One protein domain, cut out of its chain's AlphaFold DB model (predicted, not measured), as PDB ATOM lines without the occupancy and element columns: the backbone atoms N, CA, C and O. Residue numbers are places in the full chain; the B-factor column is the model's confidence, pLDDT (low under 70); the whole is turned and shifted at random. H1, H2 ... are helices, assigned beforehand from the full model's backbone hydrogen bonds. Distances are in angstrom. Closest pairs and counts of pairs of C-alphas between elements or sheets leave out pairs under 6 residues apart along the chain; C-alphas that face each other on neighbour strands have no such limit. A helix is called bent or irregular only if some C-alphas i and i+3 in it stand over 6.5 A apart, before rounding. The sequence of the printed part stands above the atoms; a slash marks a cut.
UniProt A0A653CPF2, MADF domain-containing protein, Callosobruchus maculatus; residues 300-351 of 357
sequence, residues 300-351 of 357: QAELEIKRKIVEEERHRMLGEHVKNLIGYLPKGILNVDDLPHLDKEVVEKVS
ATOM      1  N   GLN A 300     102.244 103.044  68.071       94.94
ATOM      2  CA  GLN A 300     101.684 101.924  68.829       94.94
ATOM      3  C   GLN A 300     102.634 101.470  69.941       94.94
ATOM      4  O   GLN A 300     102.203 101.340  71.088       94.94
ATOM      5  N   ALA A 301     103.928 101.332  69.648       97.00
ATOM      6  CA  ALA A 301     104.935 100.982  70.645       97.00
ATOM      7  C   ALA A 301     105.010 102.023  71.778       97.00
ATOM      8  O   ALA A 301     105.064 101.666  72.958       97.00
ATOM      9  N   GLU A 302     104.942 103.319  71.458       96.25
ATOM     10  CA  GLU A 302     104.864 104.371  72.475       96.25
ATOM     11  C   GLU A 302     103.613 104.256  73.351       96.25
ATOM     12  O   GLU A 302     103.680 104.466  74.566       96.25
ATOM     13  N   LEU A 303     102.456 103.965  72.749       96.44
ATOM     14  CA  LEU A 303     101.208 103.775  73.484       96.44
ATOM     15  C   LEU A 303     101.296 102.567  74.418       96.44
ATOM     16  O   LEU A 303     100.828 102.650  75.554       96.44
ATOM     17  N   GLU A 304     101.916 101.473  73.983       96.12
ATOM     18  CA  GLU A 304     102.157 100.300  74.824       96.12
ATOM     19  C   GLU A 304     103.078 100.616  76.003       96.12
ATOM     20  O   GLU A 304     102.775 100.237  77.135       96.12
ATOM     21  N   ILE A 305     104.165 101.357  75.774       96.69
ATOM     22  CA  ILE A 305     105.064 101.800  76.847       96.69
ATOM     23  C   ILE A 305     104.301 102.675  77.851       96.69
ATOM     24  O   ILE A 305     104.380 102.443  79.057       96.69
ATOM     25  N   LYS A 306     103.506 103.642  77.371       95.56
ATOM     26  CA  LYS A 306     102.674 104.498  78.232       95.56
ATOM     27  C   LYS A 306     101.681 103.674  79.058       95.56
ATOM     28  O   LYS A 306     101.521 103.948  80.244       95.56
ATOM     29  N   ARG A 307     101.040 102.658  78.466       93.94
ATOM     30  CA  ARG A 307     100.126 101.752  79.187       93.94
ATOM     31  C   ARG A 307     100.841 100.976  80.288       93.94
ATOM     32  O   ARG A 307     100.337 100.961  81.405       93.94
ATOM     33  N   LYS A 308     102.022 100.417  80.005       94.50
ATOM     34  CA  LYS A 308     102.829  99.694  81.002       94.50
ATOM     35  C   LYS A 308     103.174 100.575  82.200       94.50
ATOM     36  O   LYS A 308     102.945 100.165  83.328       94.50
ATOM     37  N   ILE A 309     103.617 101.813  81.963       95.62
ATOM     38  CA  ILE A 309     103.921 102.770  83.041       95.62
ATOM     39  C   ILE A 309     102.674 103.057  83.892       95.62
ATOM     40  O   ILE A 309     102.743 103.069  85.118       95.62
ATOM     41  N   VAL A 310     101.519 103.279  83.255       93.88
ATOM     42  CA  VAL A 310     100.257 103.526  83.974       93.88
ATOM     43  C   VAL A 310      99.833 102.308  84.795       93.88
ATOM     44  O   VAL A 310      99.373 102.472  85.922       93.88
ATOM     45  N   GLU A 311      99.982 101.097  84.262       90.31
ATOM     46  CA  GLU A 311      99.673  99.858  84.981       90.31
ATOM     47  C   GLU A 311     100.629  99.617  86.154       90.31
ATOM     48  O   GLU A 311     100.174  99.250  87.235       90.31
ATOM     49  N   GLU A 312     101.928  99.864  85.991       89.50
ATOM     50  CA  GLU A 312     102.915  99.780  87.076       89.50
ATOM     51  C   GLU A 312     102.595 100.771  88.206       89.50
ATOM     52  O   GLU A 312     102.512 100.379  89.373       89.50
ATOM     53  N   GLU A 313     102.324 102.037  87.872       91.88
ATOM     54  CA  GLU A 313     101.902 103.047  88.848       91.88
ATOM     55  C   GLU A 313     100.567 102.683  89.506       91.88
ATOM     56  O   GLU A 313     100.411 102.833  90.718       91.88
ATOM     57  N   ARG A 314      99.607 102.145  88.740       89.25
ATOM     58  CA  ARG A 314      98.334 101.645  89.278       89.25
ATOM     59  C   ARG A 314      98.576 100.550  90.313       89.25
ATOM     60  O   ARG A 314      97.999 100.630  91.396       89.25
ATOM     61  N   HIS A 315      99.425  99.562  90.023       86.06
ATOM     62  CA  HIS A 315      99.770  98.512  90.985       86.06
ATOM     63  C   HIS A 315     100.458  99.083  92.231       86.06
ATOM     64  O   HIS A 315     100.096  98.695  93.342       86.06
ATOM     65  N   ARG A 316     101.381 100.043  92.075       88.69
ATOM     66  CA  ARG A 316     102.040 100.716  93.207       88.69
ATOM     67  C   ARG A 316     101.024 101.420  94.114       88.69
ATOM     68  O   ARG A 316     100.992 101.171  95.317       88.69
ATOM     69  N   MET A 317     100.144 102.232  93.525       85.69
ATOM     70  CA  MET A 317      99.099 102.972  94.243       85.69
ATOM     71  C   MET A 317      98.095 102.039  94.930       85.69
ATOM     72  O   MET A 317      97.655 102.312  96.050       85.69
ATOM     73  N   LEU A 318      97.736 100.926  94.280       85.06
ATOM     74  CA  LEU A 318      96.880  99.907  94.880       85.06
ATOM     75  C   LEU A 318      97.575  99.243  96.078       85.06
ATOM     76  O   LEU A 318      96.973  99.154  97.145       85.06
ATOM     77  N   GLY A 319      98.842  98.846  95.952       82.19
ATOM     78  CA  GLY A 319      99.606  98.259  97.057       82.19
ATOM     79  C   GLY A 319      99.683  99.169  98.290       82.19
ATOM     80  O   GLY A 319      99.455  98.715  99.411       82.19
ATOM     81  N   GLU A 320      99.937 100.464  98.088       84.50
ATOM     82  CA  GLU A 320     100.080 101.437  99.179       84.50
ATOM     83  C   GLU A 320      98.750 101.769  99.876       84.50
ATOM     84  O   GLU A 320      98.691 101.868 101.105       84.50
ATOM     85  N   HIS A 321      97.668 101.953  99.114       84.81
ATOM     86  CA  HIS A 321      96.446 102.567  99.641       84.81
ATOM     87  C   HIS A 321      95.268 101.605  99.841       84.81
ATOM     88  O   HIS A 321      94.350 101.930 100.600       84.81
ATOM     89  N   VAL A 322      95.269 100.413  99.231       84.38
ATOM     90  CA  VAL A 322      94.107  99.502  99.275       84.38
ATOM     91  C   VAL A 322      93.766  99.040 100.691       84.38
ATOM     92  O   VAL A 322      92.583  98.940 101.017       84.38
ATOM     93  N   LYS A 323      94.755  98.826 101.571       81.69
ATOM     94  CA  LYS A 323      94.515  98.431 102.977       81.69
ATOM     95  C   LYS A 323      93.570  99.380 103.713       81.69
ATOM     96  O   LYS A 323      92.736  98.929 104.494       81.69
ATOM     97  N   ASN A 324      93.694 100.677 103.435       82.56
ATOM     98  CA  ASN A 324      92.943 101.735 104.109       82.56
ATOM     99  C   ASN A 324      91.598 102.037 103.428       82.56
ATOM    100  O   ASN A 324      90.750 102.698 104.017       82.56
ATOM    101  N   LEU A 325      91.404 101.563 102.194       79.50
ATOM    102  CA  LEU A 325      90.234 101.848 101.352       79.50
ATOM    103  C   LEU A 325      89.330 100.623 101.142       79.50
ATOM    104  O   LEU A 325      88.318 100.695 100.438       79.50
ATOM    105  N   ILE A 326      89.681  99.491 101.754       75.56
ATOM    106  CA  ILE A 326      88.942  98.237 101.635       75.56
ATOM    107  C   ILE A 326      87.506  98.419 102.162       75.56
ATOM    108  O   ILE A 326      87.291  98.912 103.267       75.56
ATOM    109  N   GLY A 327      86.509  98.079 101.340       77.06
ATOM    110  CA  GLY A 327      85.081  98.290 101.634       77.06
ATOM    111  C   GLY A 327      84.481  99.611 101.125       77.06
ATOM    112  O   GLY A 327      83.263  99.693 100.991       77.06
ATOM    113  N   TYR A 328      85.305 100.603 100.767       82.31
ATOM    114  CA  TYR A 328      84.857 101.880 100.181       82.31
ATOM    115  C   TYR A 328      85.144 101.989  98.675       82.31
ATOM    116  O   TYR A 328      84.729 102.954  98.033       82.31
ATOM    117  N   LEU A 329      85.845 101.006  98.097       78.75
ATOM    118  CA  LEU A 329      86.189 100.979  96.677       78.75
ATOM    119  C   LEU A 329      84.983 100.556  95.808       78.75
ATOM    120  O   LEU A 329      84.370  99.518  96.076       78.75
ATOM    121  N   PRO A 330      84.652 101.306  94.739       79.81
ATOM    122  CA  PRO A 330      83.669 100.886  93.745       79.81
ATOM    123  C   PRO A 330      83.964  99.511  93.132       79.81
ATOM    124  O   PRO A 330      85.113  99.139  92.879       79.81
ATOM    125  N   LYS A 331      82.894  98.764  92.845       71.81
ATOM    126  CA  LYS A 331      82.975  97.458  92.178       71.81
ATOM    127  C   LYS A 331      83.581  97.635  90.777       71.81
ATOM    128  O   LYS A 331      83.109  98.480  90.023       71.81
ATOM    129  N   GLY A 332      84.603  96.841  90.442       73.12
ATOM    130  CA  GLY A 332      85.285  96.864  89.135       73.12
ATOM    131  C   GLY A 332      86.629  97.603  89.088       73.12
ATOM    132  O   GLY A 332      87.250  97.639  88.035       73.12
ATOM    133  N   ILE A 333      87.095  98.185  90.201       78.88
ATOM    134  CA  ILE A 333      88.434  98.810  90.278       78.88
ATOM    135  C   ILE A 333      89.540  97.777  90.568       78.88
ATOM    136  O   ILE A 333      90.681  97.966  90.143       78.88
ATOM    137  N   LEU A 334      89.196  96.695  91.274       78.25
ATOM    138  CA  LEU A 334      90.052  95.544  91.574       78.25
ATOM    139  C   LEU A 334      89.686  94.377  90.648       78.25
ATOM    140  O   LEU A 334      88.556  93.885  90.700       78.25
ATOM    141  N   ASN A 335      90.643  93.938  89.838       80.88
ATOM    142  CA  ASN A 335      90.556  92.809  88.916       80.88
ATOM    143  C   ASN A 335      91.282  91.581  89.475       80.88
ATOM    144  O   ASN A 335      92.105  91.691  90.384       80.88
ATOM    145  N   VAL A 336      91.009  90.408  88.891       77.44
ATOM    146  CA  VAL A 336      91.627  89.129  89.293       77.44
ATOM    147  C   VAL A 336      93.159  89.165  89.165       77.44
ATOM    148  O   VAL A 336      93.871  88.633  90.017       77.44
ATOM    149  N   ASP A 337      93.658  89.884  88.161       79.00
ATOM    150  CA  ASP A 337      95.088  90.047  87.880       79.00
ATOM    151  C   ASP A 337      95.811  90.957  88.894       79.00
ATOM    152  O   ASP A 337      97.038  90.935  88.992       79.00
ATOM    153  N   ASP A 338      95.061  91.715  89.705       81.38
ATOM    154  CA  ASP A 338      95.624  92.608  90.719       81.38
ATOM    155  C   ASP A 338      95.893  91.872  92.050       81.38
ATOM    156  O   ASP A 338      96.781  92.267  92.804       81.38
ATOM    157  N   LEU A 339      95.173  90.777  92.351       77.88
ATOM    158  CA  LEU A 339      95.309  90.035  93.621       77.88
ATOM    159  C   LEU A 339      96.721  89.485  93.907       77.88
ATOM    160  O   LEU A 339      97.116  89.497  95.075       77.88
ATOM    161  N   PRO A 340      97.511  89.013  92.921       80.62
ATOM    162  CA  PRO A 340      98.885  88.565  93.154       80.62
ATOM    163  C   PRO A 340      99.816  89.654  93.700       80.62
ATOM    164  O   PRO A 340     100.810  89.313  94.345       80.62
ATOM    165  N   HIS A 341      99.491  90.923  93.439       77.62
ATOM    166  CA  HIS A 341     100.294  92.105  93.760       77.62
ATOM    167  C   HIS A 341      99.886  92.765  95.090       77.62
ATOM    168  O   HIS A 341     100.463  93.779  95.477       77.62
ATOM    169  N   LEU A 342      98.898  92.201  95.794       79.44
ATOM    170  CA  LEU A 342      98.343  92.734  97.038       79.44
ATOM    171  C   LEU A 342      98.704  91.857  98.242       79.44
ATOM    172  O   LEU A 342      98.971  90.659  98.125       79.44
ATOM    173  N   ASP A 343      98.665  92.456  99.431       78.06
ATOM    174  CA  ASP A 343      98.930  91.736 100.674       78.06
ATOM    175  C   ASP A 343      97.851  90.687 100.984       78.06
ATOM    176  O   ASP A 343      96.660  90.888 100.744       78.06
ATOM    177  N   LYS A 344      98.263  89.563 101.581       73.44
ATOM    178  CA  LYS A 344      97.386  88.403 101.838       73.44
ATOM    179  C   LYS A 344      96.130  88.757 102.650       73.44
ATOM    180  O   LYS A 344      95.050  88.273 102.335       73.44
ATOM    181  N   GLU A 345      96.253  89.659 103.625       72.94
ATOM    182  CA  GLU A 345      95.131  90.146 104.450       72.94
ATOM    183  C   GLU A 345      94.092  90.958 103.654       72.94
ATOM    184  O   GLU A 345      92.912  90.996 104.005       72.94
ATOM    185  N   VAL A 346      94.526  91.634 102.586       74.62
ATOM    186  CA  VAL A 346      93.665  92.399 101.670       74.62
ATOM    187  C   VAL A 346      92.947  91.448 100.717       74.62
ATOM    188  O   VAL A 346      91.736  91.556 100.529       74.62
ATOM    189  N   VAL A 347      93.686  90.486 100.162       74.88
ATOM    190  CA  VAL A 347      93.175  89.445  99.258       74.88
ATOM    191  C   VAL A 347      92.061  88.633  99.920       74.88
ATOM    192  O   VAL A 347      91.008  88.439  99.316       74.88
ATOM    193  N   GLU A 348      92.239  88.243 101.182       74.06
ATOM    194  CA  GLU A 348      91.262  87.453 101.941       74.06
ATOM    195  C   GLU A 348      89.960  88.223 102.239       74.06
ATOM    196  O   GLU A 348      88.882  87.632 102.281       74.06
ATOM    197  N   LYS A 349      90.029  89.557 102.372       73.75
ATOM    198  CA  LYS A 349      88.853  90.428 102.558       73.75
ATOM    199  C   LYS A 349      88.092  90.712 101.262       73.75
ATOM    200  O   LYS A 349      86.880  90.903 101.308       73.75
ATOM    201  N   VAL A 350      88.791  90.794 100.129       71.88
ATOM    202  CA  VAL A 350      88.191  91.095  98.814       71.88
ATOM    203  C   VAL A 350      87.647  89.830  98.143       71.88
ATOM    204  O   VAL A 350      86.594  89.885  97.512       71.88
ATOM    205  N   SER A 351      88.333  88.695  98.296       70.44
ATOM    206  CA  SER A 351      87.944  87.398  97.737       70.44
ATOM    207  C   SER A 351      88.235  86.270  98.743       70.44
ATOM    208  O   SER A 351      89.275  85.603  98.657       70.44
TER     209      SER A 351
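Overview. This is residues 300 to 351 of the 357 residues of the protein "MADF domain-containing protein" of Callosobruchus maculatus (UniProt A0A653CPF2). A long helix, H1, ends in a small head: residues 300 to 313 of H1 stick out as an arm, while the rest of H1, the loop of residues 326 to 335 and the short helices H2 and H3 make a compact body. H2 and H3 run opposite ways, both crosswise to H1. The printed part has 52 residues with three named helices, in the order H1, H2, H3, and no named strand; the class is all helix. The whole is loose, with a radius of gyration of the C-alphas of 12.4 A, and elongated, spanning 38 by 19 by 17 A, the arm making much of the length.

Along the chain. H1, residues 300 to 325, begins at C-alpha 300 at (101.684, 101.924, 68.829) and measures 34.5 A from first to last C-alpha. It has a kink of 43 degrees near residue 319 and is irregular, with C-alphas 320 and 323 lying 7.4 A apart. H2, residues 336 to 341, is 10.2 A long and only just irregular: C-alphas 337 and 340 are 6.7 A apart. H3, residues 344 to 350, is 10.0 A long and ends at C-alpha 350 at (88.191, 91.095, 98.814).

Arrangement. H1, with residues 315 to 319 alone, only just touches H2, with 3 pairs of C-alphas within 8 A; the closest are those of His 315 and His 341, 7.0 A apart. Their lines are only just about perpendicular, at 71 degrees. H1 and H3 are close but not clearly touching, about perpendicular at 88 degrees; their closest C-alphas are those of Lys 323 and Val 346, 6.2 A apart. H2 and H3 are also close but not clearly touching, at a shallow tilt of 25 degrees, opposite ways, with the C-alphas of Leu 339 and Val 347 closest at 6.1 A. O i to N i+4 pairs are within hydrogen-bond range in 20 of 22 cases in H1, 2 of 3 in H3 and 0 of 2 in H2, where 2 of 3 O i to N i+3 pairs are.

Size, cuts and confidence. The C-alphas farthest apart are those of Gln 300 and Glu 345, 38.1 A. Without residues 300 to 313, which stand free, the body spans 19 by 19 by 17 A. The printed part has no cut; the link from H1 to H2 is short and that from H2 to H3 tight. The mean pLDDT of the printed part is 83.3, and no printed residue is under 70.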